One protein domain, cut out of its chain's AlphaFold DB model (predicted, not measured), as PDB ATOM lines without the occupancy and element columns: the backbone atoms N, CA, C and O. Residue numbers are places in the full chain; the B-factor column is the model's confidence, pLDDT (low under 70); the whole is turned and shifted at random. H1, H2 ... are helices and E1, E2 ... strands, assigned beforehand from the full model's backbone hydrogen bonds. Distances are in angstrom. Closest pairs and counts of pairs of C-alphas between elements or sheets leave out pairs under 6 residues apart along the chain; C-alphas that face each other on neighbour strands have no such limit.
ATOM      1  N   PHE A 311     -26.019  32.075  49.909       87.12
ATOM      2  CA  PHE A 311     -24.920  32.760  50.590       87.12
ATOM      3  C   PHE A 311     -23.664  31.897  50.737       87.12
ATOM      4  O   PHE A 311     -22.624  32.418  51.143       87.12
ATOM      5  N   LEU A 312     -23.713  30.598  50.412       92.38
ATOM      6  CA  LEU A 312     -22.579  29.692  50.633       92.38
ATOM      7  C   LEU A 312     -21.333  30.168  49.881       92.38
ATOM      8  O   LEU A 312     -20.283  30.346  50.496       92.38
ATOM      9  N   ASN A 313     -21.452  30.474  48.587       92.38
ATOM     10  CA  ASN A 313     -20.317  30.941  47.784       92.38
ATOM     11  C   ASN A 313     -19.802  32.318  48.218       92.38
ATOM     12  O   ASN A 313     -18.600  32.565  48.161       92.38
ATOM     13  N   GLU A 314     -20.670  33.184  48.747       91.31
ATOM     14  CA  GLU A 314     -20.235  34.441  49.360       91.31
ATOM     15  C   GLU A 314     -19.356  34.185  50.596       91.31
ATOM     16  O   GLU A 314     -18.304  34.810  50.757       91.31
ATOM     17  N   VAL A 315     -19.744  33.237  51.453       93.81
ATOM     18  CA  VAL A 315     -18.939  32.832  52.614       93.81
ATOM     19  C   VAL A 315     -17.631  32.171  52.174       93.81
ATOM     20  O   VAL A 315     -16.583  32.497  52.734       93.81
ATOM     21  N   ARG A 316     -17.654  31.302  51.152       95.75
ATOM     22  CA  ARG A 316     -16.445  30.657  50.603       95.75
ATOM     23  C   ARG A 316     -15.472  31.679  50.025       95.75
ATOM     24  O   ARG A 316     -14.292  31.638  50.352       95.75
ATOM     25  N   ALA A 317     -15.950  32.647  49.249       94.56
ATOM     26  CA  ALA A 317     -15.097  33.689  48.683       94.56
ATOM     27  C   ALA A 317     -14.487  34.598  49.764       94.56
ATOM     28  O   ALA A 317     -13.307  34.943  49.700       94.56
ATOM     29  N   ARG A 318     -15.247  34.930  50.818       93.94
ATOM     30  CA  ARG A 318     -14.695  35.615  52.001       93.94
ATOM     31  C   ARG A 318     -13.677  34.749  52.747       93.94
ATOM     32  O   ARG A 318     -12.699  35.279  53.262       93.94
ATOM     33  N   ALA A 319     -13.860  33.433  52.797       95.06
ATOM     34  CA  ALA A 319     -12.866  32.527  53.364       95.06
ATOM     35  C   ALA A 319     -11.570  32.516  52.538       95.06
ATOM     36  O   ALA A 319     -10.488  32.657  53.103       95.06
ATOM     37  N   LEU A 320     -11.677  32.438  51.206       95.00
ATOM     38  CA  LEU A 320     -10.541  32.537  50.282       95.00
ATOM     39  C   LEU A 320      -9.791  33.863  50.433       95.00
ATOM     40  O   LEU A 320      -8.562  33.866  50.456       95.00
ATOM     41  N   MET A 321     -10.516  34.968  50.627       93.94
ATOM     42  CA  MET A 321      -9.930  36.265  50.976       93.94
ATOM     43  C   MET A 321      -9.043  36.154  52.224       93.94
ATOM     44  O   MET A 321      -7.901  36.613  52.212       93.94
ATOM     45  N   TYR A 322      -9.544  35.524  53.294       92.19
ATOM     46  CA  TYR A 322      -8.755  35.320  54.506       92.19
ATOM     47  C   TYR A 322      -7.521  34.468  54.229       92.19
ATOM     48  O   TYR A 322      -6.433  34.932  54.547       92.19
ATOM     49  N   PHE A 323      -7.648  33.310  53.573       91.81
ATOM     50  CA  PHE A 323      -6.497  32.462  53.233       91.81
ATOM     51  C   PHE A 323      -5.446  33.204  52.396       91.81
ATOM     52  O   PHE A 323      -4.255  33.142  52.704       91.81
ATOM     53  N   ASN A 324      -5.871  33.984  51.399       92.25
ATOM     54  CA  ASN A 324      -4.962  34.777  50.577       92.25
ATOM     55  C   ASN A 324      -4.210  35.836  51.404       92.25
ATOM     56  O   ASN A 324      -3.019  36.067  51.186       92.25
ATOM     57  N   TYR A 325      -4.866  36.465  52.384       88.88
ATOM     58  CA  TYR A 325      -4.243  37.499  53.210       88.88
ATOM     59  C   TYR A 325      -3.521  36.978  54.460       88.88
ATOM     60  O   TYR A 325      -2.614  37.665  54.934       88.88
ATOM     61  N   SER A 326      -3.860  35.802  54.993       78.06
ATOM     62  CA  SER A 326      -3.385  35.320  56.300       78.06
ATOM     63  C   SER A 326      -2.154  34.402  56.258       78.06
ATOM     64  O   SER A 326      -1.770  33.863  57.292       78.06
ATOM     65  N   GLY A 327      -1.496  34.235  55.107       65.19
ATOM     66  CA  GLY A 327      -0.264  33.442  54.993       65.19
ATOM     67  C   GLY A 327       0.970  34.140  55.581       65.19
ATOM     68  O   GLY A 327       1.370  35.210  55.110       65.19
ATOM     69  N   TYR A 328       1.595  33.523  56.591       62.88
ATOM     70  CA  TYR A 328       2.953  33.846  57.040       62.88
ATOM     71  C   TYR A 328       3.894  32.829  56.383       62.88
ATOM     72  O   TYR A 328       3.858  31.655  56.737       62.88
ATOM     73  N   LYS A 329       4.720  33.282  55.425       61.88
ATOM     74  CA  LYS A 329       5.422  32.481  54.391       61.88
ATOM     75  C   LYS A 329       4.496  32.100  53.223       61.88
ATOM     76  O   LYS A 329       3.313  31.850  53.425       61.88
ATOM     77  N   LEU A 330       5.035  32.087  51.999       70.44
ATOM     78  CA  LEU A 330       4.344  31.745  50.739       70.44
ATOM     79  C   LEU A 330       3.997  30.243  50.658       70.44
ATOM     80  O   LEU A 330       4.218  29.594  49.642       70.44
ATOM     81  N   GLN A 331       3.526  29.655  51.758       77.81
ATOM     82  CA  GLN A 331       3.156  28.251  51.805       77.81
ATOM     83  C   GLN A 331       1.892  28.049  50.975       77.81
ATOM     84  O   GLN A 331       0.902  28.755  51.150       77.81
ATOM     85  N   HIS A 332       1.950  27.085  50.066       85.75
ATOM     86  CA  HIS A 332       0.836  26.744  49.200       85.75
ATOM     87  C   HIS A 332      -0.305  26.159  50.040       85.75
ATOM     88  O   HIS A 332      -0.062  25.366  50.951       85.75
ATOM     89  N   HIS A 333      -1.544  26.533  49.723       88.56
ATOM     90  CA  HIS A 333      -2.741  25.953  50.321       88.56
ATOM     91  C   HIS A 333      -3.303  24.865  49.400       88.56
ATOM     92  O   HIS A 333      -3.829  25.214  48.338       88.56
ATOM     93  N   PRO A 334      -3.208  23.571  49.769       92.69
ATOM     94  CA  PRO A 334      -3.787  22.491  48.976       92.69
ATOM     95  C   PRO A 334      -5.300  22.667  48.852       92.69
ATOM     96  O   PRO A 334      -5.991  22.865  49.855       92.69
ATOM     97  N   LEU A 335      -5.814  22.589  47.625       93.75
ATOM     98  CA  LEU A 335      -7.240  22.745  47.346       93.75
ATOM     99  C   LEU A 335      -8.061  21.632  47.993       93.75
ATOM    100  O   LEU A 335      -9.134  21.922  48.499       93.75
ATOM    101  N   GLU A 336      -7.541  20.409  48.063       93.19
ATOM    102  CA  GLU A 336      -8.182  19.280  48.750       93.19
ATOM    103  C   GLU A 336      -8.468  19.593  50.232       93.19
ATOM    104  O   GLU A 336      -9.586  19.430  50.725       93.19
ATOM    105  N   HIS A 337      -7.486  20.157  50.943       91.69
ATOM    106  CA  HIS A 337      -7.662  20.554  52.339       91.69
ATOM    107  C   HIS A 337      -8.698  21.678  52.496       91.69
ATOM    108  O   HIS A 337      -9.535  21.653  53.402       91.69
ATOM    109  N   LEU A 338      -8.654  22.672  51.606       93.12
ATOM    110  CA  LEU A 338      -9.608  23.780  51.611       93.12
ATOM    111  C   LEU A 338     -11.022  23.335  51.226       93.12
ATOM    112  O   LEU A 338     -11.983  23.828  51.811       93.12
ATOM    113  N   SER A 339     -11.144  22.391  50.297       94.75
ATOM    114  CA  SER A 339     -12.393  21.753  49.880       94.75
ATOM    115  C   SER A 339     -13.087  21.103  51.078       94.75
ATOM    116  O   SER A 339     -14.263  21.381  51.318       94.75
ATOM    117  N   GLY A 340     -12.339  20.376  51.917       93.56
ATOM    118  CA  GLY A 340     -12.860  19.822  53.170       93.56
ATOM    119  C   GLY A 340     -13.328  20.887  54.171       93.56
ATOM    120  O   GLY A 340     -14.390  20.754  54.775       93.56
ATOM    121  N   ILE A 341     -12.582  21.988  54.334       93.56
ATOM    122  CA  ILE A 341     -12.958  23.076  55.262       93.56
ATOM    123  C   ILE A 341     -14.189  23.855  54.779       93.56
ATOM    124  O   ILE A 341     -15.016  24.273  55.592       93.56
ATOM    125  N   LEU A 342     -14.276  24.107  53.472       95.50
ATOM    126  CA  LEU A 342     -15.315  24.925  52.841       95.50
ATOM    127  C   LEU A 342     -16.520  24.105  52.367       95.50
ATOM    128  O   LEU A 342     -17.460  24.680  51.808       95.50
ATOM    129  N   MET A 343     -16.477  22.790  52.601       95.19
ATOM    130  CA  MET A 343     -17.505  21.814  52.253       95.19
ATOM    131  C   MET A 343     -18.020  22.012  50.823       95.19
ATOM    132  O   MET A 343     -19.195  22.307  50.596       95.19
ATOM    133  N   ILE A 344     -17.095  21.958  49.868       95.12
ATOM    134  CA  ILE A 344     -17.312  22.154  48.428       95.12
ATOM    135  C   ILE A 344     -16.435  21.167  47.668       95.12
ATOM    136  O   ILE A 344     -15.348  20.851  48.146       95.12
ATOM    137  N   GLU A 345     -16.860  20.694  46.502       94.56
ATOM    138  CA  GLU A 345     -16.004  19.851  45.665       94.56
ATOM    139  C   GLU A 345     -14.730  20.595  45.230       94.56
ATOM    140  O   GLU A 345     -14.727  21.811  45.025       94.56
ATOM    141  N   GLU A 346     -13.622  19.868  45.069       93.94
ATOM    142  CA  GLU A 346     -12.339  20.465  44.678       93.94
ATOM    143  C   GLU A 346     -12.401  21.132  43.289       93.94
ATOM    144  O   GLU A 346     -11.800  22.183  43.070       93.94
ATOM    145  N   SER A 347     -13.157  20.544  42.355       93.19
ATOM    146  CA  SER A 347     -13.426  21.074  41.010       93.19
ATOM    147  C   SER A 347     -14.156  22.421  41.057       93.19
ATOM    148  O   SER A 347     -13.770  23.375  40.377       93.19
ATOM    149  N   GLU A 348     -15.187  22.523  41.891       94.12
ATOM    150  CA  GLU A 348     -15.954  23.751  42.092       94.12
ATOM    151  C   GLU A 348     -15.142  24.814  42.832       94.12
ATOM    152  O   GLU A 348     -15.205  25.995  42.484       94.12
ATOM    153  N   LEU A 349     -14.337  24.409  43.819       95.38
ATOM    154  CA  LEU A 349     -13.420  25.309  44.508       95.38
ATOM    155  C   LEU A 349     -12.396  25.905  43.544       95.38
ATOM    156  O   LEU A 349     -12.121  27.100  43.610       95.38
ATOM    157  N   GLU A 350     -11.856  25.094  42.635       95.06
ATOM    158  CA  GLU A 350     -10.959  25.559  41.580       95.06
ATOM    159  C   GLU A 350     -11.630  26.623  40.696       95.06
ATOM    160  O   GLU A 350     -11.053  27.691  40.475       95.06
ATOM    161  N   SER A 351     -12.877  26.392  40.272       94.75
ATOM    162  CA  SER A 351     -13.654  27.393  39.530       94.75
ATOM    163  C   SER A 351     -13.880  28.671  40.348       94.75
ATOM    164  O   SER A 351     -13.728  29.777  39.826       94.75
ATOM    165  N   LEU A 352     -14.227  28.549  41.633       95.06
ATOM    166  CA  LEU A 352     -14.470  29.692  42.515       95.06
ATOM    167  C   LEU A 352     -13.199  30.521  42.752       95.06
ATOM    168  O   LEU A 352     -13.263  31.751  42.759       95.06
ATOM    169  N   CYS A 353     -12.048  29.867  42.907       95.19
ATOM    170  CA  CYS A 353     -10.744  30.521  42.972       95.19
ATOM    171  C   CYS A 353     -10.489  31.358  41.712       95.19
ATOM    172  O   CYS A 353     -10.162  32.538  41.840       95.19
ATOM    173  N   GLY A 354     -10.727  30.797  40.522       94.75
ATOM    174  CA  GLY A 354     -10.601  31.527  39.257       94.75
ATOM    175  C   GLY A 354     -11.512  32.757  39.185       94.75
ATOM    176  O   GLY A 354     -11.060  33.839  38.819       94.75
ATOM    177  N   ILE A 355     -12.766  32.629  39.630       94.25
ATOM    178  CA  ILE A 355     -13.720  33.749  39.719       94.25
ATOM    179  C   ILE A 355     -13.228  34.839  40.683       94.25
ATOM    180  O   ILE A 355     -13.429  36.021  40.425       94.25
ATOM    181  N   CYS A 356     -12.555  34.465  41.773       95.38
ATOM    182  CA  CYS A 356     -11.951  35.415  42.712       95.38
ATOM    183  C   CYS A 356     -10.596  35.974  42.231       95.38
ATOM    184  O   CYS A 356      -9.963  36.734  42.963       95.38
ATOM    185  N   GLY A 357     -10.119  35.594  41.039       94.50
ATOM    186  CA  GLY A 357      -8.822  36.006  40.497       94.50
ATOM    187  C   GLY A 357      -7.615  35.301  41.122       94.50
ATOM    188  O   GLY A 357      -6.512  35.840  41.064       94.50
ATOM    189  N   LEU A 358      -7.804  34.135  41.748       93.75
ATOM    190  CA  LEU A 358      -6.718  33.323  42.299       93.75
ATOM    191  C   LEU A 358      -6.180  32.336  41.257       93.75
ATOM    192  O   LEU A 358      -6.920  31.526  40.701       93.75
ATOM    193  N   GLU A 359      -4.869  32.363  41.057       92.62
ATOM    194  CA  GLU A 359      -4.111  31.411  40.259       92.62
ATOM    195  C   GLU A 359      -3.790  30.150  41.068       92.62
ATOM    196  O   GLU A 359      -3.329  30.209  42.216       92.62
ATOM    197  N   ILE A 360      -4.012  28.994  40.443       93.62
ATOM    198  CA  ILE A 360      -3.793  27.674  41.034       93.62
ATOM    199  C   ILE A 360      -2.570  27.032  40.382       93.62
ATOM    200  O   ILE A 360      -2.487  26.877  39.166       93.62
ATOM    201  N   THR A 361      -1.634  26.606  41.221       90.38
ATOM    202  CA  THR A 361      -0.466  25.812  40.834       90.38
ATOM    203  C   THR A 361      -0.802  24.322  40.855       90.38
ATOM    204  O   THR A 361      -1.502  23.846  41.751       90.38
ATOM    205  N   ARG A 362      -0.297  23.582  39.863       91.25
ATOM    206  CA  ARG A 362      -0.466  22.129  39.736       91.25
ATOM    207  C   ARG A 362       0.908  21.472  39.783       91.25
ATOM    208  O   ARG A 362       1.719  21.708  38.893       91.25
ATOM    209  N   SER A 363       1.168  20.671  40.811       83.00
ATOM    210  CA  SER A 363       2.431  19.943  40.975       83.00
ATOM    211  C   SER A 363       2.145  18.533  41.467       83.00
ATOM    212  O   SER A 363       1.415  18.374  42.439       83.00
ATOM    213  N   GLU A 364       2.700  17.518  40.798       80.06
ATOM    214  CA  GLU A 364       2.633  16.106  41.230       80.06
ATOM    215  C   GLU A 364       1.209  15.614  41.575       80.06
ATOM    216  O   GLU A 364       1.000  14.867  42.522       80.06
ATOM    217  N   GLY A 365       0.198  16.065  40.824       79.12
ATOM    218  CA  GLY A 365      -1.208  15.706  41.062       79.12
ATOM    219  C   GLY A 365      -1.909  16.508  42.166       79.12
ATOM    220  O   GLY A 365      -3.121  16.403  42.299       79.12
ATOM    221  N   THR A 366      -1.193  17.371  42.891       86.31
ATOM    222  CA  THR A 366      -1.766  18.267  43.903       86.31
ATOM    223  C   THR A 366      -2.066  19.636  43.297       86.31
ATOM    224  O   THR A 366      -1.205  20.258  42.660       86.31
ATOM    225  N   LYS A 367      -3.284  20.137  43.518       93.06
ATOM    226  CA  LYS A 367      -3.662  21.518  43.203       93.06
ATOM    227  C   LYS A 367      -3.538  22.376  44.448       93.06
ATOM    228  O   LYS A 367      -4.046  22.016  45.508       93.06
ATOM    229  N   ALA A 368      -2.893  23.526  44.333       91.62
ATOM    230  CA  ALA A 368      -2.760  24.453  45.446       91.62
ATOM    231  C   ALA A 368      -2.684  25.895  44.957       91.62
ATOM    232  O   ALA A 368      -2.107  26.151  43.900       91.62
ATOM    233  N   PHE A 369      -3.197  26.849  45.728       89.25
ATOM    234  CA  PHE A 369      -2.962  28.266  45.442       89.25
ATOM    235  C   PHE A 369      -1.952  28.858  46.430       89.25
ATOM    236  O   PHE A 369      -1.887  28.466  47.599       89.25
ATOM    237  N   VAL A 370      -1.135  29.790  45.943       88.56
ATOM    238  CA  VAL A 370      -0.144  30.519  46.750       88.56
ATOM    239  C   VAL A 370      -0.814  31.755  47.353       88.56
ATOM    240  O   VAL A 370      -1.502  32.449  46.613       88.56
ATOM    241  N   PRO A 371      -0.648  32.068  48.650       89.44
ATOM    242  CA  PRO A 371      -1.229  33.270  49.246       89.44
ATOM    243  C   PRO A 371      -0.543  34.554  48.743       89.44
ATOM    244  O   PRO A 371       0.509  34.512  48.110       89.44
ATOM    245  N   LYS A 372      -1.103  35.715  49.104       89.12
ATOM    246  CA  LYS A 372      -0.633  37.069  48.747       89.12
ATOM    247  C   LYS A 372      -0.731  37.419  47.257       89.12
ATOM    248  O   LYS A 372      -0.003  38.289  46.785       89.12
ATOM    249  N   GLN A 373      -1.669  36.813  46.536       91.69
ATOM    250  CA  GLN A 373      -1.950  37.189  45.153       91.69
ATOM    251  C   GLN A 373      -2.684  38.530  45.105       91.69
ATOM    252  O   GLN A 373      -3.734  38.705  45.731       91.69
ATOM    253  N   THR A 374      -2.117  39.484  44.368       91.44
ATOM    254  CA  THR A 374      -2.664  40.837  44.181       91.44
ATOM    255  C   THR A 374      -3.839  40.878  43.206       91.44
ATOM    256  O   THR A 374      -4.594  41.844  43.215       91.44
ATOM    257  N   SER A 375      -4.010  39.829  42.400       92.94
ATOM    258  CA  SER A 375      -5.135  39.619  41.485       92.94
ATOM    259  C   SER A 375      -6.451  39.283  42.198       92.94
ATOM    260  O   SER A 375      -7.515  39.334  41.573       92.94
ATOM    261  N   PHE A 376      -6.399  38.960  43.499       94.44
ATOM    262  CA  PHE A 376      -7.593  38.640  44.269       94.44
ATOM    263  C   PHE A 376      -8.572  39.813  44.290       94.44
ATOM    264  O   PHE A 376      -8.223  40.942  44.646       94.44
ATOM    265  N   HIS A 377      -9.831  39.512  44.015       93.31
ATOM    266  CA  HIS A 377     -10.942  40.428  44.197       93.31
ATOM    267  C   HIS A 377     -12.161  39.654  44.693       93.31
ATOM    268  O   HIS A 377     -12.296  38.459  44.447       93.31
ATOM    269  N   LEU A 378     -13.055  40.338  45.411       90.69
ATOM    270  CA  LEU A 378     -14.333  39.762  45.812       90.69
ATOM    271  C   LEU A 378     -15.382  40.094  44.736       90.69
ATOM    272  O   LEU A 378     -15.700  41.275  44.567       90.69
ATOM    273  N   PRO A 379     -15.922  39.098  44.012       85.12
ATOM    274  CA  PRO A 379     -16.964  39.315  43.017       85.12
ATOM    275  C   PRO A 379     -18.171  40.078  43.569       85.12
ATOM    276  O   PRO A 379     -18.634  39.826  44.682       85.12
ATOM    277  N   THR A 380     -18.729  40.982  42.761       76.19
ATOM    278  CA  THR A 380     -19.972  41.701  43.096       76.19
ATOM    279  C   THR A 380     -21.201  40.788  43.043       76.19
ATOM    280  O   THR A 380     -22.191  41.031  43.734       76.19
ATOM    281  N   SER A 381     -21.132  39.726  42.239       77.38
ATOM    282  CA  SER A 381     -22.127  38.660  42.163       77.38
ATOM    283  C   SER A 381     -21.420  37.317  42.268       77.38
ATOM    284  O   SER A 381     -20.377  37.127  41.645       77.38
ATOM    285  N   MET A 382     -21.985  36.403  43.052       83.00
ATOM    286  CA  MET A 382     -21.467  35.046  43.198       83.00
ATOM    287  C   MET A 382     -22.290  34.086  42.345       83.00
ATOM    288  O   MET A 382     -23.514  34.245  42.293       83.00
ATOM    289  N   PRO A 383     -21.659  33.080  41.715       80.75
ATOM    290  CA  PRO A 383     -22.409  31.975  41.139       80.75
ATOM    291  C   PRO A 383     -23.158  31.235  42.250       80.75
ATOM    292  O   PRO A 383     -22.749  31.259  43.418       80.75
ATOM    293  N   GLN A 384     -24.235  30.549  41.885       76.38
ATOM    294  CA  GLN A 384     -24.943  29.691  42.826       76.38
ATOM    295  C   GLN A 384     -24.053  28.525  43.284       76.38
ATOM    296  O   GLN A 384     -23.159  28.079  42.567       76.38
ATOM    297  N   SER A 385     -24.273  28.077  44.518       80.50
ATOM    298  CA  SER A 385     -23.617  26.902  45.089       80.50
ATOM    299  C   SER A 385     -24.370  25.631  44.711       80.50
ATOM    300  O   SER A 385     -25.596  25.629  44.767       80.50
ATOM    301  N   ASN A 386     -23.654  24.530  44.490       79.94
ATOM    302  CA  ASN A 386     -24.231  23.183  44.403       79.94
ATOM    303  C   ASN A 386     -24.483  22.575  45.804       79.94
ATOM    304  O   ASN A 386     -24.337  21.376  46.020       79.94
ATOM    305  N   GLY A 387     -24.819  23.416  46.789       84.94
ATOM    306  CA  GLY A 387     -25.007  22.994  48.178       84.94
ATOM    307  C   GLY A 387     -23.721  22.748  48.983       84.94
ATOM    308  O   GLY A 387     -22.704  23.427  48.808       84.94
ATOM    309  N   ILE A 388     -23.816  21.826  49.944       88.00
ATOM    310  CA  ILE A 388     -22.772  21.448  50.907       88.00
ATOM    311  C   ILE A 388     -22.229  20.074  50.520       88.00
ATOM    312  O   ILE A 388     -22.981  19.103  50.479       88.00
ATOM    313  N   TYR A 389     -20.921  19.985  50.297       86.62
ATOM    314  CA  TYR A 389     -20.233  18.731  50.009       86.62
ATOM    315  C   TYR A 389     -19.426  18.272  51.226       86.62
ATOM    316  O   TYR A 389     -18.553  18.994  51.707       86.62
ATOM    317  N   VAL A 390     -19.705  17.066  51.724       79.00
ATOM    318  CA  VAL A 390     -18.961  16.449  52.831       79.00
ATOM    319  C   VAL A 390     -18.156  15.277  52.278       79.00
ATOM    320  O   VAL A 390     -18.707  14.227  51.951       79.00
ATOM    321  N   SER A 391     -16.839  15.454  52.155       63.09
ATOM    322  CA  SER A 391     -15.932  14.365  51.783       63.09
ATOM    323  C   SER A 391     -15.948  13.268  52.850       63.09
ATOM    324  O   SER A 391     -15.747  13.550  54.032       63.09
ATOM    325  N   ARG A 392     -16.066  12.002  52.424       51.25
ATOM    326  CA  ARG A 392     -16.043  10.806  53.300       51.25
ATOM    327  C   ARG A 392     -14.775  10.667  54.159       51.25
ATOM    328  O   ARG A 392     -14.757   9.892  55.107       51.25
ATOM    329  N   GLU A 393     -13.710  11.393  53.833       48.50
ATOM    330  CA  GLU A 393     -12.432  11.347  54.556       48.50
ATOM    331  C   GLU A 393     -12.379  12.259  55.793       48.50
ATOM    332  O   GLU A 393     -11.539  12.044  56.661       48.50
ATOM    333  N   PHE A 394     -13.298  13.223  55.925       46.62
ATOM    334  CA  PHE A 394     -13.358  14.153  57.065       46.62
ATOM    335  C   PHE A 394     -14.338  13.720  58.174       46.62
ATOM    336  O   PHE A 394     -14.524  14.450  59.146       46.62
ATOM    337  N   GLU A 395     -14.945  12.535  58.049       39.78
ATOM    338  CA  GLU A 395     -15.808  11.918  59.072       39.78
ATOM    339  C   GLU A 395     -15.035  11.061  60.100       39.78
ATOM    340  O   GLU A 395     -15.661  10.420  60.947       39.78
ATOM    341  N   ARG A 396     -13.694  11.021  60.042       29.86
ATOM    342  CA  ARG A 396     -12.845  10.244  60.965       29.86
ATOM    343  C   ARG A 396     -12.183  11.074  62.053       29.86
ATOM    344  O   ARG A 396     -11.630  12.148  61.728       29.86
TER     345      ARG A 396
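AT A GLANCE: This is residues 311 to 396 of the 396 residues of the protein "SAC3 family protein C" of Zea mays (UniProt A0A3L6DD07). Three helices make a small cluster in which H3 crosses H1 nearly at a right angle and H2 packs on H3 near its first residues, while a hairpin of two short strands, E1 and E2, lies to one side with E2 next to H2. A long tail with no named element, residues 370 to 396, wraps round the helices as a wide loop. The printed part has 86 residues with three named helices and two named strands in the order H1, H2, H3, E1, E2, and the strands form one antiparallel sheet of order E1 - E2. The class is mostly helix, although under half of the residues, 41, are in named elements. The whole is compact, with a radius of gyration of the C-alphas of 12.4 A, and spans 33 by 32 by 20 A.

HOW THE PARTS SIT: H1, residues 311 to 325, touches H3, residues 346 to 355; their closest C-alphas are those of Ala 317 and Leu 352, 7.4 A apart, and their lines are about perpendicular at 75 degrees. H1 and H2, residues 335 to 342, are close but not clearly touching, with the C-alphas of Arg 316 and Leu 342 closest at 6.3 A. They run opposite ways at a steep tilt of 54 degrees. H2 touches H3, about perpendicular at 87 degrees, with the C-alphas of Ser 339 and Glu 346 closest at 5.4 A. In H1, H2 and H3 every O i to N i+4 pair is within hydrogen-bond range. E1, residues 360 to 363, and E2, residues 366 to 369, form a hairpin; they are antiparallel, with 148 degrees between their directions. N 361 and O 368, at 2.8 A, and N 363 and O 366, at 3.0 A, are within hydrogen-bond range. The closest C-alphas of H2 and E2 are those of Leu 335 and Ala 368, 5.2 A apart. Residues 333 to 334 also form a short antiparallel pairing with residues 368 to 369 of E2. H3 and E2 are near each other, with 5 pairs of C-alphas within 10 A. H1 is apart from both strands, and H2 is apart from E1.

IN THESE COORDINATES: H1 begins at C-alpha 311, (-24.920, 32.760, 50.590), and is 21.4 A long from first to last C-alpha. H2 is 10.0 A long. H3 is 14.2 A long and ends at C-alpha 355, (-13.720, 33.749, 39.719). E1 is 9.9 A and E2 10.2 A long; E2 ends at C-alpha 369, (-2.962, 28.266, 45.442).

THE WHOLE: The two C-alphas farthest apart are those of Thr 380 and Arg 396, 36.9 A. The printed part has no cut and ends at residue 396, the chain's last. The link from H1 to H2 is short, the links from H2 to H3, H3 to E1 and E1 to E2 are tight, and no link is long. The mean pLDDT of the printed part is 85.9, and residues 327 to 329 and 391 to 396 are under 70.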